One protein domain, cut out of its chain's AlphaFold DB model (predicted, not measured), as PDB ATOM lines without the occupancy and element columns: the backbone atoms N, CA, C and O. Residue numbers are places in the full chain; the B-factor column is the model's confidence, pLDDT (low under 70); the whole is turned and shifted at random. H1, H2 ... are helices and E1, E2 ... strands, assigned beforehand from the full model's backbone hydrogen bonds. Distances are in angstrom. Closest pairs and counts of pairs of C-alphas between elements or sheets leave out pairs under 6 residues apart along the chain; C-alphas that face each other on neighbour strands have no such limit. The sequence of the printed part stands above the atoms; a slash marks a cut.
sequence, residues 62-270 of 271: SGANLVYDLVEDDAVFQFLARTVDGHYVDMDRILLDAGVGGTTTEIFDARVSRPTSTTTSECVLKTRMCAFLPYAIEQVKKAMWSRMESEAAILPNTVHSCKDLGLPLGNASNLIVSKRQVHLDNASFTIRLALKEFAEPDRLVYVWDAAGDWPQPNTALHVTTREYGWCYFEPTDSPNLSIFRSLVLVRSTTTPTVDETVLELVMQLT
ATOM      1  N   SER A  62      46.598 -52.487 -23.247       78.62
ATOM      2  CA  SER A  62      46.384 -53.630 -22.356       78.62
ATOM      3  C   SER A  62      45.531 -53.210 -21.171       78.62
ATOM      4  O   SER A  62      45.436 -52.031 -20.845       78.62
ATOM      5  N   GLY A  63      44.855 -54.150 -20.525       83.12
ATOM      6  CA  GLY A  63      43.947 -53.792 -19.448       83.12
ATOM      7  C   GLY A  63      43.235 -54.979 -18.841       83.12
ATOM      8  O   GLY A  63      43.292 -56.091 -19.363       83.12
ATOM      9  N   ALA A  64      42.550 -54.716 -17.737       89.88
ATOM     10  CA  ALA A  64      41.775 -55.708 -17.011       89.88
ATOM     11  C   ALA A  64      40.451 -55.110 -16.538       89.88
ATOM     12  O   ALA A  64      40.361 -53.910 -16.251       89.88
ATOM     13  N   ASN A  65      39.431 -55.961 -16.446       92.31
ATOM     14  CA  ASN A  65      38.169 -55.591 -15.822       92.31
ATOM     15  C   ASN A  65      38.403 -55.443 -14.317       92.31
ATOM     16  O   ASN A  65      39.088 -56.254 -13.694       92.31
ATOM     17  N   LEU A  66      37.847 -54.383 -13.748       93.19
ATOM     18  CA  LEU A  66      37.917 -54.077 -12.330       93.19
ATOM     19  C   LEU A  66      36.596 -54.430 -11.652       93.19
ATOM     20  O   LEU A  66      35.550 -54.549 -12.295       93.19
ATOM     21  N   VAL A  67      36.657 -54.566 -10.330       94.19
ATOM     22  CA  VAL A  67      35.477 -54.794  -9.494       94.19
ATOM     23  C   VAL A  67      34.631 -53.523  -9.426       94.19
ATOM     24  O   VAL A  67      35.171 -52.433  -9.208       94.19
ATOM     25  N   TYR A  68      33.318 -53.674  -9.615       93.25
ATOM     26  CA  TYR A  68      32.338 -52.627  -9.326       93.25
ATOM     27  C   TYR A  68      32.305 -52.382  -7.818       93.25
ATOM     28  O   TYR A  68      31.929 -53.271  -7.050       93.25
ATOM     29  N   ASP A  69      32.679 -51.181  -7.397       91.31
ATOM     30  CA  ASP A  69      32.609 -50.763  -6.005       91.31
ATOM     31  C   ASP A  69      31.263 -50.076  -5.736       91.31
ATOM     32  O   ASP A  69      30.959 -49.022  -6.296       91.31
ATOM     33  N   LEU A  70      30.446 -50.684  -4.869       86.94
ATOM     34  CA  LEU A  70      29.107 -50.188  -4.517       86.94
ATOM     35  C   LEU A  70      29.117 -48.813  -3.834       86.94
ATOM     36  O   LEU A  70      28.079 -48.165  -3.777       86.94
ATOM     37  N   VAL A  71      30.249 -48.381  -3.281       87.88
ATOM     38  CA  VAL A  71      30.370 -47.100  -2.582       87.88
ATOM     39  C   VAL A  71      30.993 -46.055  -3.500       87.88
ATOM     40  O   VAL A  71      30.471 -44.946  -3.603       87.88
ATOM     41  N   GLU A  72      32.091 -46.395  -4.177       88.19
ATOM     42  CA  GLU A  72      32.836 -45.427  -4.992       88.19
ATOM     43  C   GLU A  72      32.241 -45.219  -6.386       88.19
ATOM     44  O   GLU A  72      32.269 -44.103  -6.909       88.19
ATOM     45  N   ASP A  73      31.710 -46.274  -7.010       91.75
ATOM     46  CA  ASP A  73      31.293 -46.204  -8.409       91.75
ATOM     47  C   ASP A  73      29.792 -45.954  -8.589       91.75
ATOM     48  O   ASP A  73      29.378 -45.543  -9.676       91.75
ATOM     49  N   ASP A  74      28.972 -46.169  -7.555       90.56
ATOM     50  CA  ASP A  74      27.511 -46.162  -7.695       90.56
ATOM     51  C   ASP A  74      26.979 -44.832  -8.225       90.56
ATOM     52  O   ASP A  74      26.250 -44.804  -9.214       90.56
ATOM     53  N   ALA A  75      27.431 -43.709  -7.662       92.75
ATOM     54  CA  ALA A  75      27.024 -42.389  -8.136       92.75
ATOM     55  C   ALA A  75      27.400 -42.152  -9.612       92.75
ATOM     56  O   ALA A  75      26.626 -41.548 -10.361       92.75
ATOM     57  N   VAL A  76      28.564 -42.650 -10.044       92.75
ATOM     58  CA  VAL A  76      29.033 -42.516 -11.427       92.75
ATOM     59  C   VAL A  76      28.180 -43.372 -12.357       92.75
ATOM     60  O   VAL A  76      27.657 -42.860 -13.343       92.75
ATOM     61  N   PHE A  77      27.970 -44.650 -12.041       95.56
ATOM     62  CA  PHE A  77      27.161 -45.533 -12.881       95.56
ATOM     63  C   PHE A  77      25.675 -45.163 -12.882       95.56
ATOM     64  O   PHE A  77      25.035 -45.267 -13.928       95.56
ATOM     65  N   GLN A  78      25.132 -44.652 -11.774       95.56
ATOM     66  CA  GLN A  78      23.789 -44.066 -11.715       95.56
ATOM     67  C   GLN A  78      23.656 -42.890 -12.682       95.56
ATOM     68  O   GLN A  78      22.662 -42.787 -13.402       95.56
ATOM     69  N   PHE A  79      24.655 -42.007 -12.718       95.06
ATOM     70  CA  PHE A  79      24.676 -40.886 -13.649       95.06
ATOM     71  C   PHE A  79      24.761 -41.366 -15.104       95.06
ATOM     72  O   PHE A  79      23.892 -41.011 -15.900       95.06
ATOM     73  N   LEU A  80      25.737 -42.222 -15.428       96.00
ATOM     74  CA  LEU A  80      25.932 -42.758 -16.780       96.00
ATOM     75  C   LEU A  80      24.689 -43.505 -17.283       96.00
ATOM     76  O   LEU A  80      24.234 -43.290 -18.401       96.00
ATOM     77  N   ALA A  81      24.076 -44.347 -16.450       95.75
ATOM     78  CA  ALA A  81      22.882 -45.089 -16.837       95.75
ATOM     79  C   ALA A  81      21.705 -44.159 -17.184       95.75
ATOM     80  O   ALA A  81      20.955 -44.455 -18.114       95.75
ATOM     81  N   ARG A  82      21.547 -43.021 -16.491       95.25
ATOM     82  CA  ARG A  82      20.503 -42.028 -16.810       95.25
ATOM     83  C   ARG A  82      20.802 -41.267 -18.093       95.25
ATOM     84  O   ARG A  82      19.883 -41.001 -18.861       95.25
ATOM     85  N   THR A  83      22.058 -40.895 -18.335       94.75
ATOM     86  CA  THR A  83      22.412 -40.122 -19.534       94.75
ATOM     87  C   THR A  83      22.243 -40.938 -20.811       94.75
ATOM     88  O   THR A  83      21.810 -40.382 -21.819       94.75
ATOM     89  N   VAL A  84      22.473 -42.255 -20.758       96.56
ATOM     90  CA  VAL A  84      22.237 -43.162 -21.894       96.56
ATOM     91  C   VAL A  84      20.797 -43.095 -22.412       96.56
ATOM     92  O   VAL A  84      20.600 -43.122 -23.625       96.56
ATOM     93  N   ASP A  85      19.795 -42.937 -21.540       94.31
ATOM     94  CA  ASP A  85      18.400 -42.796 -21.990       94.31
ATOM     95  C   ASP A  85      18.205 -41.526 -22.833       94.31
ATOM     96  O   ASP A  85      17.513 -41.550 -23.848       94.31
ATOM     97  N   GLY A  86      18.855 -40.423 -22.446       93.12
ATOM     98  CA  GLY A  86      18.840 -39.178 -23.218       93.12
ATOM     99  C   GLY A  86      19.530 -39.326 -24.573       93.12
ATOM    100  O   GLY A  86      19.004 -38.872 -25.587       93.12
ATOM    101  N   HIS A  87      20.672 -40.019 -24.610       94.00
ATOM    102  CA  HIS A  87      21.391 -40.303 -25.856       94.00
ATOM    103  C   HIS A  87      20.573 -41.178 -26.808       94.00
ATOM    104  O   HIS A  87      20.644 -40.977 -28.019       94.00
ATOM    105  N   TYR A  88      19.790 -42.124 -26.283       96.38
ATOM    106  CA  TYR A  88      18.918 -42.980 -27.086       96.38
ATOM    107  C   TYR A  88      17.797 -42.189 -27.774       96.38
ATOM    108  O   TYR A  88      17.578 -42.369 -28.969       96.38
ATOM    109  N   VAL A  89      17.146 -41.256 -27.067       94.88
ATOM    110  CA  VAL A  89      16.042 -40.443 -27.622       94.88
ATOM    111  C   VAL A  89      16.458 -39.665 -28.877       94.88
ATOM    112  O   VAL A  89      15.669 -39.529 -29.810       94.88
ATOM    113  N   ASP A  90      17.695 -39.175 -28.921       93.19
ATOM    114  CA  ASP A  90      18.215 -38.372 -30.033       93.19
ATOM    115  C   ASP A  90      18.973 -39.190 -31.100       93.19
ATOM    116  O   ASP A  90      19.468 -38.619 -32.079       93.19
ATOM    117  N   MET A  91      19.080 -40.513 -30.935       95.06
ATOM    118  CA  MET A  91      19.966 -41.374 -31.726       95.06
ATOM    119  C   MET A  91      19.736 -41.261 -33.237       95.06
ATOM    120  O   MET A  91      20.692 -41.058 -33.984       95.06
ATOM    121  N   ASP A  92      18.491 -41.379 -33.701       94.75
ATOM    122  CA  ASP A  92      18.188 -41.402 -35.140       94.75
ATOM    123  C   ASP A  92      18.597 -40.105 -35.832       94.75
ATOM    124  O   ASP A  92      19.229 -40.130 -36.891       94.75
ATOM    125  N   ARG A  93      18.319 -38.966 -35.187       95.44
ATOM    126  CA  ARG A  93      18.764 -37.650 -35.656       95.44
ATOM    127  C   ARG A  93      20.289 -37.600 -35.745       95.44
ATOM    128  O   ARG A  93      20.833 -37.210 -36.771       95.44
ATOM    129  N   ILE A  94      20.979 -38.037 -34.692       94.12
ATOM    130  CA  ILE A  94      22.445 -38.005 -34.602       94.12
ATOM    131  C   ILE A  94      23.105 -38.891 -35.674       94.12
ATOM    132  O   ILE A  94      24.084 -38.480 -36.305       94.12
ATOM    133  N   LEU A  95      22.590 -40.101 -35.895       94.69
ATOM    134  CA  LEU A  95      23.129 -41.039 -36.883       94.69
ATOM    135  C   LEU A  95      22.859 -40.575 -38.321       94.69
ATOM    136  O   LEU A  95      23.724 -40.736 -39.191       94.69
ATOM    137  N   LEU A  96      21.705 -39.950 -38.563       94.62
ATOM    138  CA  LEU A  96      21.394 -39.303 -39.834       94.62
ATOM    139  C   LEU A  96      22.345 -38.126 -40.104       94.62
ATOM    140  O   LEU A  96      22.995 -38.098 -41.148       94.62
ATOM    141  N   ASP A  97      22.519 -37.221 -39.137       93.31
ATOM    142  CA  ASP A  97      23.428 -36.068 -39.238       93.31
ATOM    143  C   ASP A  97      24.896 -36.497 -39.417       93.31
ATOM    144  O   ASP A  97      25.709 -35.809 -40.041       93.31
ATOM    145  N   ALA A  98      25.271 -37.662 -38.884       90.88
ATOM    146  CA  ALA A  98      26.595 -38.241 -39.084       90.88
ATOM    147  C   ALA A  98      26.799 -38.893 -40.465       90.88
ATOM    148  O   ALA A  98      27.938 -39.252 -40.802       90.88
ATOM    149  N   GLY A  99      25.737 -39.014 -41.264       92.38
ATOM    150  CA  GLY A  99      25.748 -39.639 -42.585       92.38
ATOM    151  C   GLY A  99      25.925 -41.157 -42.543       92.38
ATOM    152  O   GLY A  99      26.461 -41.727 -43.491       92.38
ATOM    153  N   VAL A 100      25.555 -41.802 -41.433       92.06
ATOM    154  CA  VAL A 100      25.538 -43.274 -41.325       92.06
ATOM    155  C   VAL A 100      24.125 -43.845 -41.386       92.06
ATOM    156  O   VAL A 100      23.968 -45.000 -41.787       92.06
ATOM    157  N   GLY A 101      23.110 -43.051 -41.032       88.81
ATOM    158  CA  GLY A 101      21.703 -43.426 -41.165       88.81
ATOM    159  C   GLY A 101      21.304 -43.593 -42.632       88.81
ATOM    160  O   GLY A 101      21.497 -42.684 -43.436       88.81
ATOM    161  N   GLY A 102      20.771 -44.764 -42.988       83.81
ATOM    162  CA  GLY A 102      20.279 -45.065 -44.340       83.81
ATOM    163  C   GLY A 102      21.356 -45.282 -45.412       83.81
ATOM    164  O   GLY A 102      21.028 -45.469 -46.582       83.81
ATOM    165  N   THR A 103      22.639 -45.272 -45.051       87.25
ATOM    166  CA  THR A 103      23.741 -45.451 -46.007       87.25
ATOM    167  C   THR A 103      23.788 -46.882 -46.553       87.25
ATOM    168  O   THR A 103      23.848 -47.842 -45.792       87.25
ATOM    169  N   THR A 104      23.845 -47.047 -47.875       85.50
ATOM    170  CA  THR A 104      23.898 -48.364 -48.546       85.50
ATOM    171  C   THR A 104      25.314 -48.825 -48.909       85.50
ATOM    172  O   THR A 104      25.489 -49.790 -49.644       85.50
ATOM    173  N   THR A 105      26.333 -48.109 -48.447       88.69
ATOM    174  CA  THR A 105      27.751 -48.356 -48.720       88.69
ATOM    175  C   THR A 105      28.524 -48.444 -47.419       88.69
ATOM    176  O   THR A 105      28.190 -47.754 -46.454       88.69
ATOM    177  N   GLU A 106      29.596 -49.228 -47.414       90.56
ATOM    178  CA  GLU A 106      30.467 -49.308 -46.248       90.56
ATOM    179  C   GLU A 106      31.145 -47.969 -45.965       90.56
ATOM    180  O   GLU A 106      31.542 -47.229 -46.868       90.56
ATOM    181  N   ILE A 107      31.258 -47.657 -44.679       89.69
ATOM    182  CA  ILE A 107      31.949 -46.484 -44.164       89.69
ATOM    183  C   ILE A 107      32.874 -46.966 -43.056       89.69
ATOM    184  O   ILE A 107      32.438 -47.655 -42.137       89.69
ATOM    185  N   PHE A 108      34.125 -46.530 -43.109       90.00
ATOM    186  CA  PHE A 108      35.049 -46.591 -41.988       90.00
ATOM    187  C   PHE A 108      35.841 -45.285 -41.966       90.00
ATOM    188  O   PHE A 108      36.702 -45.056 -42.814       90.00
ATOM    189  N   ASP A 109      35.461 -44.372 -41.076       86.44
ATOM    190  CA  ASP A 109      35.990 -43.007 -41.061       86.44
ATOM    191  C   ASP A 109      36.156 -42.523 -39.620       86.44
ATOM    192  O   ASP A 109      35.236 -42.632 -38.808       86.44
ATOM    193  N   ALA A 110      37.325 -41.962 -39.323       85.69
ATOM    194  CA  ALA A 110      37.670 -41.405 -38.024       85.69
ATOM    195  C   ALA A 110      38.264 -40.007 -38.217       85.69
ATOM    196  O   ALA A 110      39.227 -39.812 -38.964       85.69
ATOM    197  N   ARG A 111      37.685 -39.006 -37.549       82.50
ATOM    198  CA  ARG A 111      38.057 -37.597 -37.714       82.50
ATOM    199  C   ARG A 111      38.209 -36.906 -36.382       82.50
ATOM    200  O   ARG A 111      37.365 -37.025 -35.504       82.50
ATOM    201  N   VAL A 112      39.266 -36.117 -36.285       81.25
ATOM    202  CA  VAL A 112      39.513 -35.244 -35.145       81.25
ATOM    203  C   VAL A 112      39.046 -33.845 -35.504       81.25
ATOM    204  O   VAL A 112      39.482 -33.288 -36.508       81.25
ATOM    205  N   SER A 113      38.184 -33.273 -34.675       77.88
ATOM    206  CA  SER A 113      37.810 -31.864 -34.743       77.88
ATOM    207  C   SER A 113      38.346 -31.132 -33.518       77.88
ATOM    208  O   SER A 113      38.202 -31.602 -32.390       77.88
ATOM    209  N   ARG A 114      38.990 -29.989 -33.763       69.62
ATOM    210  CA  ARG A 114      39.437 -29.048 -32.733       69.62
ATOM    211  C   ARG A 114      38.587 -27.775 -32.838       69.62
ATOM    212  O   ARG A 114      38.273 -27.369 -33.961       69.62
ATOM    213  N   PRO A 115      38.199 -27.148 -31.721       60.84
ATOM    214  CA  PRO A 115      37.436 -25.916 -31.721       60.84
ATOM    215  C   PRO A 115      38.250 -24.810 -32.381       60.84
ATOM    216  O   PRO A 115      39.460 -24.696 -32.209       60.84
ATOM    217  N   THR A 116      37.553 -23.977 -33.145       53.94
ATOM    218  CA  THR A 116      38.126 -22.799 -33.807       53.94
ATOM    219  C   THR A 116      38.398 -21.661 -32.811       53.94
ATOM    220  O   THR A 116      39.106 -20.713 -33.133       53.94
ATOM    221  N   SER A 117      37.833 -21.747 -31.600       53.81
ATOM    222  CA  SER A 117      37.973 -20.759 -30.528       53.81
ATOM    223  C   SER A 117      39.127 -21.106 -29.586       53.81
ATOM    224  O   SER A 117      39.226 -22.228 -29.096       53.81
ATOM    225  N   THR A 118      39.947 -20.105 -29.261       52.22
ATOM    226  CA  THR A 118      41.068 -20.174 -28.309       52.22
ATOM    227  C   THR A 118      40.646 -20.355 -26.847       52.22
ATOM    228  O   THR A 118      41.509 -20.524 -25.989       52.22
ATOM    229  N   THR A 119      39.348 -20.318 -26.531       52.25
ATOM    230  CA  THR A 119      38.847 -20.361 -25.145       52.25
ATOM    231  C   THR A 119      38.502 -21.761 -24.640       52.25
ATOM    232  O   THR A 119      38.283 -21.929 -23.445       52.25
ATOM    233  N   THR A 120      38.427 -22.764 -25.519       55.38
ATOM    234  CA  THR A 120      38.046 -24.141 -25.168       55.38
ATOM    235  C   THR A 120      39.070 -25.116 -25.731       55.38
ATOM    236  O   THR A 120      39.238 -25.188 -26.942       55.38
ATOM    237  N   SER A 121      39.741 -25.886 -24.875       60.94
ATOM    238  CA  SER A 121      40.729 -26.907 -25.270       60.94
ATOM    239  C   SER A 121      40.097 -28.276 -25.575       60.94
ATOM    240  O   SER A 121      40.761 -29.301 -25.453       60.94
ATOM    241  N   GLU A 122      38.810 -28.318 -25.928       67.69
ATOM    242  CA  GLU A 122      38.076 -29.571 -26.129       67.69
ATOM    243  C   GLU A 122      38.446 -30.212 -27.466       67.69
ATOM    244  O   GLU A 122      38.146 -29.663 -28.517       67.69
ATOM    245  N   CYS A 123      39.066 -31.386 -27.473       75.25
ATOM    246  CA  CYS A 123      39.270 -32.140 -28.709       75.25
ATOM    247  C   CYS A 123      38.158 -33.179 -28.852       75.25
ATOM    248  O   CYS A 123      37.842 -33.877 -27.886       75.25
ATOM    249  N   VAL A 124      37.570 -33.300 -30.047       82.81
ATOM    250  CA  VAL A 124      36.526 -34.296 -30.315       82.81
ATOM    251  C   VAL A 124      36.989 -35.245 -31.407       82.81
ATOM    252  O   VAL A 124      37.168 -34.831 -32.556       82.81
ATOM    253  N   LEU A 125      37.151 -36.521 -31.065       85.19
ATOM    254  CA  LEU A 125      37.227 -37.596 -32.043       85.19
ATOM    255  C   LEU A 125      35.816 -38.048 -32.402       85.19
ATOM    256  O   LEU A 125      34.998 -38.322 -31.527       85.19
ATOM    257  N   LYS A 126      35.564 -38.178 -33.697       89.00
ATOM    258  CA  LYS A 126      34.360 -38.775 -34.251       89.00
ATOM    259  C   LYS A 126      34.745 -39.976 -35.097       89.00
ATOM    260  O   LYS A 126      35.397 -39.800 -36.125       89.00
ATOM    261  N   THR A 127      34.271 -41.152 -34.713       90.31
ATOM    262  CA  THR A 127      34.405 -42.386 -35.492       90.31
ATOM    263  C   THR A 127      33.033 -42.808 -35.972       90.31
ATOM    264  O   THR A 127      32.083 -42.847 -35.196       90.31
ATOM    265  N   ARG A 128      32.906 -43.096 -37.263       93.50
ATOM    266  CA  ARG A 128      31.656 -43.550 -37.864       93.50
ATOM    267  C   ARG A 128      31.899 -44.794 -38.700       93.50
ATOM    268  O   ARG A 128      32.884 -44.872 -39.436       93.50
ATOM    269  N   MET A 129      30.986 -45.747 -38.585       92.50
ATOM    270  CA  MET A 129      31.065 -47.016 -39.287       92.50
ATOM    271  C   MET A 129      29.711 -47.392 -39.885       92.50
ATOM    272  O   MET A 129      28.669 -47.239 -39.249       92.50
ATOM    273  N   CYS A 130      29.751 -47.916 -41.102       95.12
ATOM    274  CA  CYS A 130      28.697 -48.720 -41.698       95.12
ATOM    275  C   CYS A 130      29.368 -49.961 -42.286       95.12
ATOM    276  O   CYS A 130      30.301 -49.816 -43.073       95.12
ATOM    277  N   ALA A 131      28.937 -51.152 -41.887       93.19
ATOM    278  CA  ALA A 131      29.538 -52.403 -42.335       93.19
ATOM    279  C   ALA A 131      28.462 -53.434 -42.671       93.19
ATOM    280  O   ALA A 131      27.461 -53.547 -41.957       93.19
ATOM    281  N   PHE A 132      28.693 -54.207 -43.729       92.38
ATOM    282  CA  PHE A 132      27.856 -55.356 -44.053       92.38
ATOM    283  C   PHE A 132      28.432 -56.595 -43.376       92.38
ATOM    284  O   PHE A 132      29.549 -57.027 -43.655       92.38
ATOM    285  N   LEU A 133      27.662 -57.182 -42.469       92.25
ATOM    286  CA  LEU A 133      28.064 -58.371 -41.738       92.25
ATOM    287  C   LEU A 133      27.491 -59.605 -42.440       92.25
ATOM    288  O   LEU A 133      26.267 -59.689 -42.583       92.25
ATOM    289  N   PRO A 134      28.323 -60.590 -42.835       93.81
ATOM    290  CA  PRO A 134      27.886 -61.803 -43.533       93.81
ATOM    291  C   PRO A 134      27.229 -62.818 -42.580       93.81
ATOM    292  O   PRO A 134      27.503 -64.017 -42.635       93.81
ATOM    293  N   TYR A 135      26.389 -62.323 -41.671       93.19
ATOM    294  CA  TYR A 135      25.712 -63.085 -40.636       93.19
ATOM    295  C   TYR A 135      24.288 -62.565 -40.441       93.19
ATOM    296  O   TYR A 135      24.028 -61.359 -40.512       93.19
ATOM    297  N   ALA A 136      23.371 -63.482 -40.136       92.00
ATOM    298  CA  ALA A 136      22.011 -63.143 -39.736       92.00
ATOM    299  C   ALA A 136      22.009 -62.342 -38.423       92.00
ATOM    300  O   ALA A 136      22.815 -62.611 -37.525       92.00
ATOM    301  N   ILE A 137      21.059 -61.413 -38.278       91.12
ATOM    302  CA  ILE A 137      20.982 -60.505 -37.122       91.12
ATOM    303  C   ILE A 137      20.939 -61.244 -35.776       91.12
ATOM    304  O   ILE A 137      21.599 -60.825 -34.833       91.12
ATOM    305  N   GLU A 138      20.270 -62.397 -35.693       90.62
ATOM    306  CA  GLU A 138      20.207 -63.201 -34.461       90.62
ATOM    307  C   GLU A 138      21.577 -63.744 -34.025       90.62
ATOM    308  O   GLU A 138      21.882 -63.819 -32.831       90.62
ATOM    309  N   GLN A 139      22.438 -64.100 -34.985       92.06
ATOM    310  CA  GLN A 139      23.799 -64.551 -34.684       92.06
ATOM    311  C   GLN A 139      24.651 -63.383 -34.194       92.06
ATOM    312  O   GLN A 139      25.375 -63.521 -33.207       92.06
ATOM    313  N   VAL A 140      24.524 -62.229 -34.854       90.88
ATOM    314  CA  VAL A 140      25.235 -61.004 -34.484       90.88
ATOM    315  C   VAL A 140      24.810 -60.530 -33.099       90.88
ATOM    316  O   VAL A 140      25.671 -60.291 -32.262       90.88
ATOM    317  N   LYS A 141      23.504 -60.499 -32.815       89.75
ATOM    318  CA  LYS A 141      22.935 -60.184 -31.499       89.75
ATOM    319  C   LYS A 141      23.564 -61.030 -30.398       89.75
ATOM    320  O   LYS A 141      24.084 -60.498 -29.422       89.75
ATOM    321  N   LYS A 142      23.555 -62.354 -30.570       91.12
ATOM    322  CA  LYS A 142      24.113 -63.283 -29.581       91.12
ATOM    323  C   LYS A 142      25.616 -63.072 -29.383       91.12
ATOM    324  O   LYS A 142      26.081 -63.053 -28.245       91.12
ATOM    325  N   ALA A 143      26.366 -62.934 -30.476       91.25
ATOM    326  CA  ALA A 143      27.810 -62.732 -30.421       91.25
ATOM    327  C   ALA A 143      28.171 -61.394 -29.760       91.25
ATOM    328  O   ALA A 143      29.045 -61.351 -28.897       91.25
ATOM    329  N   MET A 144      27.462 -60.324 -30.122       89.50
ATOM    330  CA  MET A 144      27.659 -58.982 -29.585       89.50
ATOM    331  C   MET A 144      27.354 -58.936 -28.091       89.50
ATOM    332  O   MET A 144      28.178 -58.463 -27.312       89.50
ATOM    333  N   TRP A 145      26.217 -59.490 -27.671       89.19
ATOM    334  CA  TRP A 145      25.855 -59.509 -26.258       89.19
ATOM    335  C   TRP A 145      26.852 -60.311 -25.421       89.19
ATOM    336  O   TRP A 145      27.369 -59.810 -24.426       89.19
ATOM    337  N   SER A 146      27.223 -61.511 -25.880       90.12
ATOM    338  CA  SER A 146      28.243 -62.329 -25.212       90.12
ATOM    339  C   SER A 146      29.589 -61.603 -25.114       90.12
ATOM    340  O   SER A 146      30.283 -61.709 -24.100       90.12
ATOM    341  N   ARG A 147      29.954 -60.825 -26.143       89.88
ATOM    342  CA  ARG A 147      31.155 -59.990 -26.114       89.88
ATOM    343  C   ARG A 147      31.051 -58.898 -25.051       89.88
ATOM    344  O   ARG A 147      32.005 -58.723 -24.298       89.88
ATOM    345  N   MET A 148      29.917 -58.210 -24.955       89.44
ATOM    346  CA  MET A 148      29.704 -57.168 -23.948       89.44
ATOM    347  C   MET A 148      29.717 -57.727 -22.523       89.44
ATOM    348  O   MET A 148      30.334 -57.130 -21.646       89.44
ATOM    349  N   GLU A 149      29.132 -58.904 -22.296       89.62
ATOM    350  CA  GLU A 149      29.186 -59.581 -20.994       89.62
ATOM    351  C   GLU A 149      30.625 -59.937 -20.586       89.62
ATOM    352  O   GLU A 149      30.989 -59.784 -19.423       89.62
ATOM    353  N   SER A 150      31.478 -60.342 -21.537       87.12
ATOM    354  CA  SER A 150      32.898 -60.625 -21.259       87.12
ATOM    355  C   SER A 150      33.711 -59.384 -20.864       87.12
ATOM    356  O   SER A 150      34.746 -59.490 -20.209       87.12
ATOM    357  N   GLU A 151      33.239 -58.203 -21.257       86.81
ATOM    358  CA  GLU A 151      33.867 -56.907 -20.987       86.81
ATOM    359  C   GLU A 151      33.201 -56.182 -19.803       86.81
ATOM    360  O   GLU A 151      33.574 -55.053 -19.472       86.81
ATOM    361  N   ALA A 152      32.218 -56.814 -19.157       91.25
ATOM    362  CA  ALA A 152      31.527 -56.259 -18.004       91.25
ATOM    363  C   ALA A 152      32.457 -56.128 -16.787       91.25
ATOM    364  O   ALA A 152      33.453 -56.845 -16.634       91.25
ATOM    365  N   ALA A 153      32.109 -55.199 -15.897       93.25
ATOM    366  CA  ALA A 153      32.764 -55.057 -14.606       93.25
ATOM    367  C   ALA A 153      32.632 -56.360 -13.808       93.25
ATOM    368  O   ALA A 153      31.618 -57.056 -13.883       93.25
ATOM    369  N   ILE A 154      33.645 -56.665 -12.999       93.50
ATOM    370  CA  ILE A 154      33.564 -57.798 -12.081       93.50
ATOM    371  C   ILE A 154      32.550 -57.421 -11.000       93.50
ATOM    372  O   ILE A 154      32.746 -56.461 -10.254       93.50
ATOM    373  N   LEU A 155      31.442 -58.152 -10.939       91.75
ATOM    374  CA  LEU A 155      30.399 -57.890  -9.957       91.75
ATOM    375  C   LEU A 155      30.821 -58.428  -8.580       91.75
ATOM    376  O   LEU A 155      31.444 -59.492  -8.506       91.75
ATOM    377  N   PRO A 156      30.494 -57.728  -7.479       88.56
ATOM    378  CA  PRO A 156      30.660 -58.267  -6.136       88.56
ATOM    379  C   PRO A 156      29.913 -59.593  -5.979       88.56
ATOM    380  O   PRO A 156      28.851 -59.780  -6.562       88.56
ATOM    381  N   ASN A 157      30.398 -60.482  -5.110       86.56
ATOM    382  CA  ASN A 157      29.785 -61.803  -4.883       86.56
ATOM    383  C   ASN A 157      28.299 -61.752  -4.467       86.56
ATOM    384  O   ASN A 157      27.599 -62.755  -4.565       86.56
ATOM    385  N   THR A 158      27.830 -60.607  -3.966       85.19
ATOM    386  CA  THR A 158      26.438 -60.359  -3.565       85.19
ATOM    387  C   THR A 158      25.520 -59.971  -4.727       85.19
ATOM    388  O   THR A 158      24.325 -59.801  -4.513       85.19
ATOM    389  N   VAL A 159      26.066 -59.787  -5.931       87.12
ATOM    390  CA  VAL A 159      25.371 -59.305  -7.129       87.12
ATOM    391  C   VAL A 159      25.541 -60.354  -8.228       87.12
ATOM    392  O   VAL A 159      26.662 -60.696  -8.599       87.12
ATOM    393  N   HIS A 160      24.435 -60.880  -8.759       84.12
ATOM    394  CA  HIS A 160      24.475 -61.951  -9.762       84.12
ATOM    395  C   HIS A 160      24.407 -61.422 -11.197       84.12
ATOM    396  O   HIS A 160      24.887 -62.076 -12.122       84.12
ATOM    397  N   SER A 161      23.829 -60.238 -11.391       86.44
ATOM    398  CA  SER A 161      23.715 -59.572 -12.685       86.44
ATOM    399  C   SER A 161      23.813 -58.054 -12.546       86.44
ATOM    400  O   SER A 161      23.472 -57.490 -11.509       86.44
ATOM    401  N   CYS A 162      24.178 -57.361 -13.630       86.44
ATOM    402  CA  CYS A 162      24.106 -55.896 -13.699       86.44
ATOM    403  C   CYS A 162      22.688 -55.360 -13.416       86.44
ATOM    404  O   CYS A 162      22.535 -54.219 -12.989       86.44
ATOM    405  N   LYS A 163      21.648 -56.185 -13.612       85.00
ATOM    406  CA  LYS A 163      20.256 -55.851 -13.265       85.00
ATOM    407  C   LYS A 163      20.029 -55.711 -11.758       85.00
ATOM    408  O   LYS A 163      19.151 -54.956 -11.351       85.00
ATOM    409  N   ASP A 164      20.837 -56.385 -10.944       88.31
ATOM    410  CA  ASP A 164      20.706 -56.388  -9.484       88.31
ATOM    411  C   ASP A 164      21.379 -55.164  -8.837       88.31
ATOM    412  O   ASP A 164      21.250 -54.947  -7.635       88.31
ATOM    413  N   LEU A 165      22.075 -54.336  -9.627       89.12
ATOM    414  CA  LEU A 165      22.770 -53.134  -9.155       89.12
ATOM    415  C   LEU A 165      21.826 -51.962  -8.836       89.12
ATOM    416  O   LEU A 165      22.280 -50.922  -8.376       89.12
ATOM    417  N   GLY A 166      20.521 -52.079  -9.114       90.06
ATOM    418  CA  GLY A 166      19.561 -50.990  -8.875       90.06
ATOM    419  C   GLY A 166      19.778 -49.755  -9.763       90.06
ATOM    420  O   GLY A 166      19.290 -48.665  -9.457       90.06
ATOM    421  N   LEU A 167      20.513 -49.913 -10.867       94.12
ATOM    422  CA  LEU A 167      20.740 -48.863 -11.852       94.12
ATOM    423  C   LEU A 167      19.479 -48.644 -12.710       94.12
ATOM    424  O   LEU A 167      18.755 -49.596 -13.013       94.12
ATOM    425  N   PRO A 168      19.195 -47.401 -13.132       94.12
ATOM    426  CA  PRO A 168      17.985 -47.081 -13.870       94.12
ATOM    427  C   PRO A 168      18.028 -47.715 -15.256       94.12
ATOM    428  O   PRO A 168      18.847 -47.346 -16.095       94.12
ATOM    429  N   LEU A 169      17.112 -48.648 -15.508       93.25
ATOM    430  CA  LEU A 169      17.002 -49.324 -16.798       93.25
ATOM    431  C   LEU A 169      16.286 -48.458 -17.849       93.25
ATOM    432  O   LEU A 169      16.663 -48.478 -19.016       93.25
ATOM    433  N   GLY A 170      15.304 -47.653 -17.437       90.88
ATOM    434  CA  GLY A 170      14.505 -46.853 -18.366       90.88
ATOM    435  C   GLY A 170      13.712 -47.744 -19.328       90.88
ATOM    436  O   GLY A 170      13.100 -48.721 -18.899       90.88
ATOM    437  N   ASN A 171      13.750 -47.413 -20.621       91.50
ATOM    438  CA  ASN A 171      13.104 -48.192 -21.688       91.50
ATOM    439  C   ASN A 171      13.999 -49.307 -22.255       91.50
ATOM    440  O   ASN A 171      13.604 -49.990 -23.198       91.50
ATOM    441  N   ALA A 172      15.214 -49.470 -21.730       95.19
ATOM    442  CA  ALA A 172      16.128 -50.493 -22.205       95.19
ATOM    443  C   ALA A 172      15.666 -51.898 -21.801       95.19
ATOM    444  O   ALA A 172      15.097 -52.118 -20.733       95.19
ATOM    445  N   SER A 173      15.976 -52.879 -22.640       93.38
ATOM    446  CA  SER A 173      15.753 -54.298 -22.361       93.38
ATOM    447  C   SER A 173      16.815 -54.859 -21.416       93.38
ATOM    448  O   SER A 173      16.531 -55.734 -20.594       93.38
ATOM    449  N   ASN A 174      18.050 -54.360 -21.528       94.25
ATOM    450  CA  ASN A 174      19.190 -54.792 -20.725       94.25
ATOM    451  C   ASN A 174      20.167 -53.636 -20.450       94.25
ATOM    452  O   ASN A 174      20.183 -52.632 -21.161       94.25
ATOM    453  N   LEU A 175      21.000 -53.814 -19.422       94.88
ATOM    454  CA  LEU A 175      22.059 -52.895 -19.009       94.88
ATOM    455  C   LEU A 175      23.319 -53.700 -18.680       94.88
ATOM    456  O   LEU A 175      23.242 -54.692 -17.953       94.88
ATOM    457  N   ILE A 176      24.466 -53.239 -19.171       95.12
ATOM    458  CA  ILE A 176      25.795 -53.701 -18.771       95.12
ATOM    459  C   ILE A 176      26.583 -52.499 -18.261       95.12
ATOM    460  O   ILE A 176      26.548 -51.418 -18.849       95.12
ATOM    461  N   VAL A 177      27.324 -52.708 -17.177       95.81
ATOM    462  CA  VAL A 177      28.359 -51.775 -16.733       95.81
ATOM    463  C   VAL A 177      29.728 -52.390 -16.957       95.81
ATOM    464  O   VAL A 177      29.934 -53.579 -16.725       95.81
ATOM    465  N   SER A 178      30.673 -51.574 -17.402       94.69
ATOM    466  CA  SER A 178      32.074 -51.942 -17.550       94.69
ATOM    467  C   SER A 178      32.931 -50.981 -16.737       94.69
ATOM    468  O   SER A 178      32.739 -49.766 -16.782       94.69
ATOM    469  N   LYS A 179      33.871 -51.533 -15.974       94.56
ATOM    470  CA  LYS A 179      34.912 -50.792 -15.263       94.56
ATOM    471  C   LYS A 179      36.228 -51.440 -15.632       94.56
ATOM    472  O   LYS A 179      36.413 -52.627 -15.375       94.56
ATOM    473  N   ARG A 180      37.130 -50.689 -16.252       91.38
ATOM    474  CA  ARG A 180      38.386 -51.235 -16.767       91.38
ATOM    475  C   ARG A 180      39.547 -50.338 -16.424       91.38
ATOM    476  O   ARG A 180      39.459 -49.125 -16.585       91.38
ATOM    477  N   GLN A 181      40.645 -50.956 -16.014       90.19
ATOM    478  CA  GLN A 181      41.939 -50.301 -16.054       90.19
ATOM    479  C   GLN A 181      42.519 -50.496 -17.446       90.19
ATOM    480  O   GLN A 181      42.609 -51.628 -17.926       90.19
ATOM    481  N   VAL A 182      42.920 -49.402 -18.074       86.69
ATOM    482  CA  VAL A 182      43.576 -49.389 -19.375       86.69
ATOM    483  C   VAL A 182      44.987 -48.858 -19.189       86.69
ATOM    484  O   VAL A 182      45.189 -47.830 -18.551       86.69
ATOM    485  N   HIS A 183      45.954 -49.574 -19.742       82.44
ATOM    486  CA  HIS A 183      47.354 -49.194 -19.799       82.44
ATOM    487  C   HIS A 183      47.696 -48.820 -21.234       82.44
ATOM    488  O   HIS A 183      47.464 -49.597 -22.166       82.44
ATOM    489  N   LEU A 184      48.255 -47.626 -21.375       75.31
ATOM    490  CA  LEU A 184      48.776 -47.078 -22.608       75.31
ATOM    491  C   LEU A 184      50.210 -46.620 -22.363       75.31
ATOM    492  O   LEU A 184      50.425 -45.583 -21.738       75.31
ATOM    493  N   ASP A 185      51.179 -47.389 -22.853       72.81
ATOM    494  CA  ASP A 185      52.605 -47.162 -22.609       72.81
ATOM    495  C   ASP A 185      52.899 -46.931 -21.112       72.81
ATOM    496  O   ASP A 185      52.829 -47.862 -20.311       72.81
ATOM    497  N   ASN A 186      53.184 -45.684 -20.723       70.12
ATOM    498  CA  ASN A 186      53.524 -45.290 -19.352       70.12
ATOM    499  C   ASN A 186      52.335 -44.711 -18.561       70.12
ATOM    500  O   ASN A 186      52.514 -44.266 -17.427       70.12
ATOM    501  N   ALA A 187      51.141 -44.668 -19.151       71.75
ATOM    502  CA  ALA A 187      49.927 -44.169 -18.522       71.75
ATOM    503  C   ALA A 187      48.977 -45.325 -18.191       71.75
ATOM    504  O   ALA A 187      48.781 -46.239 -18.989       71.75
ATOM    505  N   SER A 188      48.341 -45.266 -17.024       80.94
ATOM    506  CA  SER A 188      47.240 -46.159 -16.662       80.94
ATOM    507  C   SER A 188      46.039 -45.315 -16.297       80.94
ATOM    508  O   SER A 188      46.200 -44.408 -15.490       80.94
ATOM    509  N   PHE A 189      44.859 -45.605 -16.819       83.88
ATOM    510  CA  PHE A 189      43.646 -44.853 -16.520       83.88
ATOM    511  C   PHE A 189      42.454 -45.785 -16.353       83.88
ATOM    512  O   PHE A 189      42.490 -46.944 -16.765       83.88
ATOM    513  N   THR A 190      41.410 -45.297 -15.687       89.31
ATOM    514  CA  THR A 190      40.200 -46.091 -15.447       89.31
ATOM    515  C   THR A 190      39.085 -45.594 -16.343       89.31
ATOM    516  O   THR A 190      38.765 -44.409 -16.314       89.31
ATOM    517  N   ILE A 191      38.478 -46.502 -17.103       91.62
ATOM    518  CA  ILE A 191      37.265 -46.247 -17.876       91.62
ATOM    519  C   ILE A 191      36.083 -46.878 -17.144       91.62
ATOM    520  O   ILE A 191      36.126 -48.052 -16.775       91.62
ATOM    521  N   ARG A 192      35.019 -46.099 -16.963       94.75
ATOM    522  CA  ARG A 192      33.704 -46.537 -16.494       94.75
ATOM    523  C   ARG A 192      32.699 -46.304 -17.605       94.75
ATOM    524  O   ARG A 192      32.624 -45.195 -18.121       94.75
ATOM    525  N   LEU A 193      31.937 -47.324 -17.967       96.00
ATOM    526  CA  LEU A 193      30.997 -47.300 -19.081       96.00
ATOM    527  C   LEU A 193      29.672 -47.924 -18.651       96.00
ATOM    528  O   LEU A 193      29.662 -49.004 -18.063       96.00
ATOM    529  N   ALA A 194      28.562 -47.263 -18.970       97.00
ATOM    530  CA  ALA A 194      27.231 -47.856 -18.915       97.00
ATOM    531  C   ALA A 194      26.712 -48.035 -20.343       97.00
ATOM    532  O   ALA A 194      26.729 -47.087 -21.128       97.00
ATOM    533  N   LEU A 195      26.250 -49.239 -20.670       96.88
ATOM    534  CA  LEU A 195      25.700 -49.601 -21.972       96.88
ATOM    535  C   LEU A 195      24.300 -50.165 -21.795       96.88
ATOM    536  O   LEU A 195      24.087 -51.074 -20.994       96.88
ATOM    537  N   LYS A 196      23.354 -49.646 -22.573       97.12
ATOM    538  CA  LYS A 196      21.977 -50.131 -22.624       97.12
ATOM    539  C   LYS A 196      21.679 -50.761 -23.972       97.12
ATOM    540  O   LYS A 196      22.122 -50.271 -25.009       97.12
ATOM    541  N   GLU A 197      20.902 -51.835 -23.927       95.94
ATOM    542  CA  GLU A 197      20.313 -52.474 -25.100       95.94
ATOM    543  C   GLU A 197      18.854 -52.045 -25.230       95.94
ATOM    544  O   GLU A 197      18.084 -52.197 -24.281       95.94
ATOM    545  N   PHE A 198      18.456 -51.591 -26.412       95.25
ATOM    546  CA  PHE A 198      17.067 -51.300 -26.750       95.25
ATOM    547  C   PHE A 198      16.640 -52.253 -27.866       95.25
ATOM    548  O   PHE A 198      17.264 -52.324 -28.927       95.25
ATOM    549  N   ALA A 199      15.605 -53.047 -27.589       90.75
ATOM    550  CA  ALA A 199      15.047 -53.969 -28.568       90.75
ATOM    551  C   ALA A 199      13.932 -53.258 -29.337       90.75
ATOM    552  O   ALA A 199      12.884 -52.959 -28.766       90.75
ATOM    553  N   GLU A 200      14.158 -53.006 -30.623       92.38
ATOM    554  CA  GLU A 200      13.165 -52.432 -31.526       92.38
ATOM    555  C   GLU A 200      12.615 -53.518 -32.469       92.38
ATOM    556  O   GLU A 200      13.218 -54.588 -32.596       92.38
ATOM    557  N   PRO A 201      11.449 -53.305 -33.107       88.81
ATOM    558  CA  PRO A 201      10.832 -54.323 -33.960       88.81
ATOM    559  C   PRO A 201      11.686 -54.744 -35.163       88.81
ATOM    560  O   PRO A 201      11.621 -55.893 -35.591       88.81
ATOM    561  N   ASP A 202      12.459 -53.812 -35.715       89.06
ATOM    562  CA  ASP A 202      13.219 -53.947 -36.959       89.06
ATOM    563  C   ASP A 202      14.736 -53.862 -36.761       89.06
ATOM    564  O   ASP A 202      15.494 -54.152 -37.685       89.06
ATOM    565  N   ARG A 203      15.200 -53.509 -35.561       92.56
ATOM    566  CA  ARG A 203      16.624 -53.358 -35.270       92.56
ATOM    567  C   ARG A 203      16.963 -53.614 -33.810       92.56
ATOM    568  O   ARG A 203      16.133 -53.550 -32.907       92.56
ATOM    569  N   LEU A 204      18.238 -53.893 -33.586       92.94
ATOM    570  CA  LEU A 204      18.813 -54.044 -32.259       92.94
ATOM    571  C   LEU A 204      19.760 -52.887 -31.992       92.94
ATOM    572  O   LEU A 204      20.712 -52.702 -32.747       92.94
ATOM    573  N   VAL A 205      19.513 -52.144 -30.918       95.88
ATOM    574  CA  VAL A 205      20.208 -50.891 -30.631       95.88
ATOM    575  C   VAL A 205      21.028 -51.012 -29.355       95.88
ATOM    576  O   VAL A 205      20.547 -51.510 -28.337       95.88
ATOM    577  N   TYR A 206      22.249 -50.486 -29.394       96.56
ATOM    578  CA  TYR A 206      23.098 -50.291 -28.231       96.56
ATOM    579  C   TYR A 206      23.516 -48.831 -28.128       96.56
ATOM    580  O   TYR A 206      23.997 -48.233 -29.092       96.56
ATOM    581  N   VAL A 207      23.364 -48.265 -26.937       97.56
ATOM    582  CA  VAL A 207      23.807 -46.902 -26.630       97.56
ATOM    583  C   VAL A 207      24.634 -46.948 -25.362       97.56
ATOM    584  O   VAL A 207      24.279 -47.652 -24.413       97.56
ATOM    585  N   TRP A 208      25.741 -46.217 -25.342       97.56
ATOM    586  CA  TRP A 208      26.608 -46.167 -24.178       97.56
ATOM    587  C   TRP A 208      27.142 -44.772 -23.897       97.56
ATOM    588  O   TRP A 208      27.253 -43.913 -24.774       97.56
ATOM    589  N   ASP A 209      27.476 -44.581 -22.629       96.69
ATOM    590  CA  ASP A 209      28.122 -43.393 -22.101       96.69
ATOM    591  C   ASP A 209      29.275 -43.853 -21.203       96.69
ATOM    592  O   ASP A 209      29.090 -44.709 -20.327       96.69
ATOM    593  N   ALA A 210      30.472 -43.320 -21.441       94.75
ATOM    594  CA  ALA A 210      31.664 -43.676 -20.695       94.75
ATOM    595  C   ALA A 210      32.475 -42.464 -20.236       94.75
ATOM    596  O   ALA A 210      32.571 -41.432 -20.903       94.75
ATOM    597  N   ALA A 211      33.063 -42.589 -19.054       92.19
ATOM    598  CA  ALA A 211      33.987 -41.637 -18.462       92.19
ATOM    599  C   ALA A 211      35.339 -42.320 -18.250       92.19
ATOM    600  O   ALA A 211      35.405 -43.407 -17.679       92.19
ATOM    601  N   GLY A 212      36.406 -41.677 -18.712       88.75
ATOM    602  CA  GLY A 212      37.779 -42.083 -18.463       88.75
ATOM    603  C   GLY A 212      38.490 -41.041 -17.613       88.75
ATOM    604  O   GLY A 212      38.592 -39.882 -18.021       88.75
ATOM    605  N   ASP A 213      38.996 -41.473 -16.464       81.19
ATOM    606  CA  ASP A 213      39.787 -40.641 -15.561       81.19
ATOM    607  C   ASP A 213      41.254 -41.031 -15.690       81.19
ATOM    608  O   ASP A 213      41.635 -42.160 -15.358       81.19
ATOM    609  N   TRP A 214      42.080 -40.099 -16.171       78.94
ATOM    610  CA  TRP A 214      43.515 -40.300 -16.323       78.94
ATOM    611  C   TRP A 214      44.245 -39.793 -15.078       78.94
ATOM    612  O   TRP A 214      44.321 -38.579 -14.869       78.94
ATOM    613  N   PRO A 215      44.793 -40.676 -14.230       64.38
ATOM    614  CA  PRO A 215      45.681 -40.253 -13.170       64.38
ATOM    615  C   PRO A 215      47.031 -39.843 -13.764       64.38
ATOM    616  O   PRO A 215      47.635 -40.573 -14.551       64.38
ATOM    617  N   GLN A 216      47.548 -38.705 -13.318       57.44
ATOM    618  CA  GLN A 216      48.984 -38.462 -13.313       57.44
ATOM    619  C   GLN A 216      49.424 -38.291 -11.855       57.44
ATOM    620  O   GLN A 216      48.967 -37.371 -11.173       57.44
ATOM    621  N   PRO A 217      50.282 -39.181 -11.329       48.69
ATOM    622  CA  PRO A 217      50.896 -38.966 -10.027       48.69
ATOM    623  C   PRO A 217      51.679 -37.644 -10.036       48.69
ATOM    624  O   PRO A 217      52.552 -37.448 -10.879       48.69
ATOM    625  N   ASN A 218      51.402 -36.763  -9.073       50.19
ATOM    626  CA  ASN A 218      52.153 -35.526  -8.804       50.19
ATOM    627  C   ASN A 218      52.115 -34.418  -9.876       50.19
ATOM    628  O   ASN A 218      52.984 -33.544  -9.858       50.19
ATOM    629  N   THR A 219      51.119 -34.374 -10.762       53.44
ATOM    630  CA  THR A 219      50.909 -33.215 -11.647       53.44
ATOM    631  C   THR A 219      49.523 -32.607 -11.446       53.44
ATOM    632  O   THR A 219      48.564 -33.282 -11.091       53.44
ATOM    633  N   ALA A 220      49.414 -31.296 -11.672       52.28
ATOM    634  CA  ALA A 220      48.140 -30.571 -11.656       52.28
ATOM    635  C   ALA A 220      47.291 -30.814 -12.924       52.28
ATOM    636  O   ALA A 220      46.241 -30.195 -13.080       52.28
ATOM    637  N   LEU A 221      47.770 -31.667 -13.840       55.09
ATOM    638  CA  LEU A 221      47.161 -31.962 -15.132       55.09
ATOM    639  C   LEU A 221      46.181 -33.125 -14.989       55.09
ATOM    640  O   LEU A 221      46.572 -34.288 -14.924       55.09
ATOM    641  N   HIS A 222      44.894 -32.795 -14.992       65.12
ATOM    642  CA  HIS A 222      43.824 -33.780 -15.069       65.12
ATOM    643  C   HIS A 222      43.301 -33.852 -16.500       65.12
ATOM    644  O   HIS A 222      42.807 -32.854 -17.037       65.12
ATOM    645  N   VAL A 223      43.417 -35.037 -17.106       70.00
ATOM    646  CA  VAL A 223      42.772 -35.361 -18.380       70.00
ATOM    647  C   VAL A 223      41.547 -36.210 -18.082       70.00
ATOM    648  O   VAL A 223      41.635 -37.258 -17.442       70.00
ATOM    649  N   THR A 224      40.396 -35.751 -18.555       79.50
ATOM    650  CA  THR A 224      39.155 -36.524 -18.511       79.50
ATOM    651  C   THR A 224      38.690 -36.778 -19.931       79.50
ATOM    652  O   THR A 224      38.746 -35.894 -20.792       79.50
ATOM    653  N   THR A 225      38.250 -38.002 -20.194       85.62
ATOM    654  CA  THR A 225      37.665 -38.389 -21.475       85.62
ATOM    655  C   THR A 225      36.207 -38.751 -21.274       85.62
ATOM    656  O   THR A 225      35.866 -39.506 -20.367       85.62
ATOM    657  N   ARG A 226      35.332 -38.226 -22.125       91.38
ATOM    658  CA  ARG A 226      33.919 -38.594 -22.179       91.38
ATOM    659  C   ARG A 226      33.634 -39.191 -23.539       91.38
ATOM    660  O   ARG A 226      33.837 -38.528 -24.552       91.38
ATOM    661  N   GLU A 227      33.185 -40.431 -23.546       92.88
ATOM    662  CA  GLU A 227      32.806 -41.144 -24.753       92.88
ATOM    663  C   GLU A 227      31.296 -41.355 -24.772       92.88
ATOM    664  O   GLU A 227      30.690 -41.721 -23.767       92.88
ATOM    665  N   TYR A 228      30.710 -41.127 -25.938       94.38
ATOM    666  CA  TYR A 228      29.317 -41.409 -26.237       94.38
ATOM    667  C   TYR A 228      29.278 -42.262 -27.486       94.38
ATOM    668  O   TYR A 228      29.967 -41.949 -28.464       94.38
ATOM    669  N   GLY A 229      28.459 -43.300 -27.482       95.50
ATOM    670  CA  GLY A 229      28.329 -44.130 -28.658       95.50
ATOM    671  C   GLY A 229      26.930 -44.649 -28.876       95.50
ATOM    672  O   GLY A 229      26.154 -44.870 -27.946       95.50
ATOM    673  N   TRP A 230      26.642 -44.826 -30.155       97.19
ATOM    674  CA  TRP A 230      25.393 -45.338 -30.676       97.19
ATOM    675  C   TRP A 230      25.737 -46.368 -31.723       97.19
ATOM    676  O   TRP A 230      26.502 -46.080 -32.647       97.19
ATOM    677  N   CYS A 231      25.146 -47.546 -31.626       95.25
ATOM    678  CA  CYS A 231      25.175 -48.473 -32.729       95.25
ATOM    679  C   CYS A 231      23.881 -49.257 -32.835       95.25
ATOM    680  O   CYS A 231      23.159 -49.448 -31.857       95.25
ATOM    681  N   TYR A 232      23.582 -49.704 -34.047       95.81
ATOM    682  CA  TYR A 232      22.472 -50.606 -34.262       95.81
ATOM    683  C   TYR A 232      22.753 -51.597 -35.382       95.81
ATOM    684  O   TYR A 232      23.583 -51.362 -36.267       95.81
ATOM    685  N   PHE A 233      22.043 -52.716 -35.303       94.94
ATOM    686  CA  PHE A 233      22.023 -53.764 -36.307       94.94
ATOM    687  C   PHE A 233      20.638 -53.832 -36.927       94.94
ATOM    688  O   PHE A 233      19.648 -53.877 -36.200       94.94
ATOM    689  N   GLU A 234      20.573 -53.880 -38.250       94.06
ATOM    690  CA  GLU A 234      19.328 -54.045 -39.003       94.06
ATOM    691  C   GLU A 234      19.450 -55.235 -39.973       94.06
ATOM    692  O   GLU A 234      20.550 -55.525 -40.470       94.06
ATOM    693  N   PRO A 235      18.359 -55.977 -40.220       93.25
ATOM    694  CA  PRO A 235      18.337 -57.014 -41.237       93.25
ATOM    695  C   PRO A 235      18.408 -56.393 -42.636       93.25
ATOM    696  O   PRO A 235      18.108 -55.218 -42.842       93.25
ATOM    697  N   THR A 236      18.773 -57.208 -43.620       90.62
ATOM    698  CA  THR A 236      18.642 -56.850 -45.039       90.62
ATOM    699  C   THR A 236      17.610 -57.744 -45.715       90.62
ATOM    700  O   THR A 236      17.117 -58.700 -45.117       90.62
ATOM    701  N   ASP A 237      17.349 -57.496 -46.998       90.75
ATOM    702  CA  ASP A 237      16.548 -58.397 -47.837       90.75
ATOM    703  C   ASP A 237      17.152 -59.814 -47.931       90.75
ATOM    704  O   ASP A 237      16.459 -60.778 -48.259       90.75
ATOM    705  N   SER A 238      18.450 -59.960 -47.637       90.62
ATOM    706  CA  SER A 238      19.109 -61.258 -47.533       90.62
ATOM    707  C   SER A 238      19.105 -61.742 -46.075       90.62
ATOM    708  O   SER A 238      19.703 -61.099 -45.210       90.62
ATOM    709  N   PRO A 239      18.525 -62.920 -45.774       89.50
ATOM    710  CA  PRO A 239      18.363 -63.400 -44.397       89.50
ATOM    711  C   PRO A 239      19.689 -63.697 -43.677       89.50
ATOM    712  O   PRO A 239      19.722 -63.783 -42.452       89.50
ATOM    713  N   ASN A 240      20.785 -63.858 -44.424       92.38
ATOM    714  CA  ASN A 240      22.119 -64.152 -43.891       92.38
ATOM    715  C   ASN A 240      23.037 -62.924 -43.865       92.38
ATOM    716  O   ASN A 240      24.244 -63.074 -43.694       92.38
ATOM    717  N   LEU A 241      22.489 -61.731 -44.080       92.31
ATOM    718  CA  LEU A 241      23.242 -60.488 -44.125       92.31
ATOM    719  C   LEU A 241      22.560 -59.461 -43.220       92.31
ATOM    720  O   LEU A 241      21.347 -59.252 -43.298       92.31
ATOM    721  N   SER A 242      23.351 -58.809 -42.380       93.81
ATOM    722  CA  SER A 242      22.911 -57.702 -41.532       93.81
ATOM    723  C   SER A 242      23.796 -56.487 -41.760       93.81
ATOM    724  O   SER A 242      24.927 -56.606 -42.234       93.81
ATOM    725  N   ILE A 243      23.274 -55.308 -41.447       94.62
ATOM    726  CA  ILE A 243      24.038 -54.066 -41.519       94.62
ATOM    727  C   ILE A 243      24.305 -53.596 -40.102       94.62
ATOM    728  O   ILE A 243      23.392 -53.512 -39.285       94.62
ATOM    729  N   PHE A 244      25.564 -53.280 -39.829       94.88
ATOM    730  CA  PHE A 244      25.989 -52.602 -38.619       94.88
ATOM    731  C   PHE A 244      26.209 -51.126 -38.905       94.88
ATOM    732  O   PHE A 244      26.884 -50.768 -39.873       94.88
ATOM    733  N   ARG A 245      25.685 -50.266 -38.036       95.75
ATOM    734  CA  ARG A 245      25.929 -48.825 -38.076       95.75
ATOM    735  C   ARG A 245      26.368 -48.355 -36.718       95.75
ATOM    736  O   ARG A 245      25.787 -48.751 -35.716       95.75
ATOM    737  N   SER A 246      27.381 -47.502 -36.697       95.56
ATOM    738  CA  SER A 246      27.935 -46.980 -35.461       95.56
ATOM    739  C   SER A 246      28.418 -45.549 -35.614       95.56
ATOM    740  O   SER A 246      28.957 -45.151 -36.652       95.56
ATOM    741  N   LEU A 247      28.244 -44.796 -34.539       95.81
ATOM    742  CA  LEU A 247      28.880 -43.520 -34.298       95.81
ATOM    743  C   LEU A 247      29.443 -43.538 -32.882       95.81
ATOM    744  O   LEU A 247      28.723 -43.825 -31.931       95.81
ATOM    745  N   VAL A 248      30.704 -43.146 -32.750       94.81
ATOM    746  CA  VAL A 248      31.369 -42.942 -31.466       94.81
ATOM    747  C   VAL A 248      31.944 -41.536 -31.442       94.81
ATOM    748  O   VAL A 248      32.587 -41.094 -32.399       94.81
ATOM    749  N   LEU A 249      31.690 -40.821 -30.354       92.12
ATOM    750  CA  LEU A 249      32.213 -39.493 -30.086       92.12
ATOM    751  C   LEU A 249      33.029 -39.541 -28.803       92.12
ATOM    752  O   LEU A 249      32.478 -39.814 -27.743       92.12
ATOM    753  N   VAL A 250      34.312 -39.207 -28.883       89.62
ATOM    754  CA  VAL A 250      35.191 -39.093 -27.717       89.62
ATOM    755  C   VAL A 250      35.585 -37.638 -27.556       89.62
ATOM    756  O   VAL A 250      36.132 -37.032 -28.473       89.62
ATOM    757  N   ARG A 251      35.295 -37.067 -26.391       87.31
ATOM    758  CA  ARG A 251      35.689 -35.716 -26.001       87.31
ATOM    759  C   ARG A 251      36.756 -35.799 -24.930       87.31
ATOM    760  O   ARG A 251      36.562 -36.498 -23.939       87.31
ATOM    761  N   SER A 252      37.845 -35.066 -25.094       79.81
ATOM    762  CA  SER A 252      38.861 -34.916 -24.055       79.81
ATOM    763  C   SER A 252      38.873 -33.490 -23.514       79.81
ATOM    764  O   SER A 252      38.808 -32.521 -24.272       79.81
ATOM    765  N   THR A 253      38.947 -33.379 -22.188       75.19
ATOM    766  CA  THR A 253      39.091 -32.108 -21.468       75.19
ATOM    767  C   THR A 253      40.369 -32.157 -20.644       75.19
ATOM    768  O   THR A 253      40.611 -33.138 -19.936       75.19
ATOM    769  N   THR A 254      41.190 -31.112 -20.738       68.00
ATOM    770  CA  THR A 254      42.453 -30.976 -20.000       68.00
ATOM    771  C   THR A 254      42.437 -29.709 -19.147       68.00
ATOM    772  O   THR A 254      41.936 -28.666 -19.569       68.00
ATOM    773  N   THR A 255      42.988 -29.781 -17.935       62.22
ATOM    774  CA  THR A 255      43.027 -28.645 -16.992       62.22
ATOM    775  C   THR A 255      44.372 -28.603 -16.248       62.22
ATOM    776  O   THR A 255      44.671 -29.614 -15.618       62.22
ATOM    777  N   PRO A 256      45.147 -27.484 -16.233       53.84
ATOM    778  CA  PRO A 256      45.278 -26.424 -17.241       53.84
ATOM    779  C   PRO A 256      46.619 -26.475 -18.027       53.84
ATOM    780  O   PRO A 256      47.652 -26.900 -17.518       53.84
ATOM    781  N   THR A 257      46.592 -25.959 -19.265       49.66
ATOM    782  CA  THR A 257      47.705 -25.802 -20.238       49.66
ATOM    783  C   THR A 257      48.438 -27.083 -20.663       49.66
ATOM    784  O   THR A 257      49.462 -27.469 -20.119       49.66
ATOM    785  N   VAL A 258      47.840 -27.692 -21.691       52.41
ATOM    786  CA  VAL A 258      48.329 -28.638 -22.708       52.41
ATOM    787  C   VAL A 258      49.797 -29.097 -22.620       52.41
ATOM    788  O   VAL A 258      50.716 -28.345 -22.933       52.41
ATOM    789  N   ASP A 259      49.973 -30.397 -22.371       53.75
ATOM    790  CA  ASP A 259      50.992 -31.209 -23.047       53.75
ATOM    791  C   ASP A 259      50.339 -31.813 -24.305       53.75
ATOM    792  O   ASP A 259      49.429 -32.646 -24.209       53.75
ATOM    793  N   GLU A 260      50.750 -31.347 -25.488       57.06
ATOM    794  CA  GLU A 260      50.192 -31.778 -26.781       57.06
ATOM    795  C   GLU A 260      50.388 -33.284 -26.998       57.06
ATOM    796  O   GLU A 260      49.548 -33.937 -27.619       57.06
ATOM    797  N   THR A 261      51.433 -33.854 -26.394       58.00
ATOM    798  CA  THR A 261      51.796 -35.271 -26.485       58.00
ATOM    799  C   THR A 261      50.736 -36.169 -25.850       58.00
ATOM    800  O   THR A 261      50.359 -37.195 -26.416       58.00
ATOM    801  N   VAL A 262      50.200 -35.779 -24.689       56.84
ATOM    802  CA  VAL A 262      49.163 -36.555 -23.985       56.84
ATOM    803  C   VAL A 262      47.846 -36.509 -24.754       56.84
ATOM    804  O   VAL A 262      47.162 -37.524 -24.880       56.84
ATOM    805  N   LEU A 263      47.504 -35.347 -25.317       58.84
ATOM    806  CA  LEU A 263      46.319 -35.213 -26.156       58.84
ATOM    807  C   LEU A 263      46.435 -36.076 -27.420       58.84
ATOM    808  O   LEU A 263      45.470 -36.738 -27.791       58.84
ATOM    809  N   GLU A 264      47.601 -36.111 -28.066       63.22
ATOM    810  CA  GLU A 264      47.825 -36.983 -29.221       63.22
ATOM    811  C   GLU A 264      47.706 -38.469 -28.869       63.22
ATOM    812  O   GLU A 264      47.044 -39.198 -29.606       63.22
ATOM    813  N   LEU A 265      48.243 -38.912 -27.730       60.50
ATOM    814  CA  LEU A 265      48.123 -40.302 -27.271       60.50
ATOM    815  C   LEU A 265      46.664 -40.718 -27.019       60.50
ATOM    816  O   LEU A 265      46.236 -41.778 -27.477       60.50
ATOM    817  N   VAL A 266      45.866 -39.861 -26.370       58.19
ATOM    818  CA  VAL A 266      44.422 -40.095 -26.158       58.19
ATOM    819  C   VAL A 266      43.685 -40.252 -27.490       58.19
ATOM    820  O   VAL A 266      42.817 -41.112 -27.641       58.19
ATOM    821  N   MET A 267      44.037 -39.427 -28.473       60.19
ATOM    822  CA  MET A 267      43.395 -39.430 -29.789       60.19
ATOM    823  C   MET A 267      43.870 -40.586 -30.679       60.19
ATOM    824  O   MET A 267      43.165 -40.966 -31.612       60.19
ATOM    825  N   GLN A 268      45.051 -41.145 -30.411       57.41
ATOM    826  CA  GLN A 268      45.564 -42.333 -31.091       57.41
ATOM    827  C   GLN A 268      44.969 -43.640 -30.542       57.41
ATOM    828  O   GLN A 268      44.875 -44.593 -31.301       57.41
ATOM    829  N   LEU A 269      44.511 -43.692 -29.283       50.94
ATOM    830  CA  LEU A 269      43.824 -44.869 -28.712       50.94
ATOM    831  C   LEU A 269      42.544 -45.279 -29.448       50.94
ATOM    832  O   LEU A 269      42.061 -46.395 -29.287       50.94
ATOM    833  N   THR A 270      41.939 -44.329 -30.147       45.31
ATOM    834  CA  THR A 270      40.560 -44.411 -30.632       45.31
ATOM    835  C   THR A 270      40.464 -44.286 -32.160       45.31
ATOM    836  O   THR A 270      39.362 -44.338 -32.714       45.31
TER     837      THR A 270
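Overview. This is residues 62 to 270 of the 271 residues of an uncharacterized protein of Phytophthora infestans (strain T30-4) (UniProt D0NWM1). One large, twisted sheet of eight antiparallel strands curls round the short helix H5 near one end, and H3 lies over the same face. H1 and H2 cover part of the other face in three layers, helices on both faces of a sheet, while the short H4 only grazes it. The printed part has 209 residues with five named helices and eight named strands, along the chain E1 H1 H2 E2 E3 H3 H4 E4 E5 E6 E7 E8 H5; the class is mixed, helices and strands. The sheet's order is E1 E4 E5 E6 E7 E8 E3 E2. The whole is compact, with a radius of gyration of the C-alphas of 17.9 A and spans of 56 by 47 by 29 A.

Arrangement. E1, residues 62 to 65, is an edge strand and the antiparallel neighbour of E4, residues 174 to 184, with N 64 and O 181 3.1 A apart. H1, residues 74 to 89, is on the sheet at a height of 8.3 A, slantwise to the strands, at 45 degrees on the local plane to E5, residues 187 to 199; their closest C-alphas are those of Ala 81 and Ala 194, 5.6 A apart. H2, residues 91 to 97, is on the same face as H1 and runs across the strands, at 84 degrees on the local plane to E7, residues 222 to 235; their closest C-alphas are those of Met 91 and Trp 230, 6.8 A apart. The other edge strand, E2, residues 107 to 113, forms a hairpin with E3, residues 123 to 133, with N 109 and O 128 3.1 A apart. H3, residues 137 to 150, is on the opposite face from H1; its closest C-alpha to E8, residues 242 to 255, is that of Ile 137, 5.6 A from that of Ser 242. H4, residues 162 to 165, only grazes the sheet, its closest C-alphas to E4 being those of Cys 162 and Ile 176, 5.8 A apart. E4, E5, E6, residues 204 to 214, E7 and E8 form a meander, each strand the antiparallel neighbour of the one before and a hairpin with it. N and O pairs within hydrogen-bond range there are N 180 and O 191, 2.9 A, N 192 and O 211, 2.8 A, N 208 and O 229, 3.0 A, and N 230 and O 247, 2.9 A. E8 is also the antiparallel neighbour of E3, with N 127 and O 248 2.9 A apart. The sheet curls round H5, residues 260 to 268; the closest C-alphas of H5 and E3 are those of Met 267 and Leu 125, 6.8 A apart. Every O i to N i+4 pair is within hydrogen-bond range in H2, H3 and H5, and 10 of 12 are in H1; H4 is too short for such a pair.

Along the chain. E1 begins at C-alpha 62 (46.384, -53.630, -22.356). From first to last C-alpha H1 measures 23.7 A, E3 31.4 A, H3 19.8 A, E4 30.6 A, E5 37.6 A, E6 32.5 A, E7 43.3 A and E8 43.0 A. E4 bends by 50 degrees at residue 181. H5 ends at C-alpha 268 (45.564, -42.333, -31.091).

Size, cuts and confidence. The two C-alphas farthest apart are those of Asn 218 and Asp 237, at 57.6 A. The printed part has no cut, and the link from H3 to H4, 11 residues, is long. The mean pLDDT of the printed part is 85.0; residues 114 to 122, 215 to 222 and 254 to 270 are under 70.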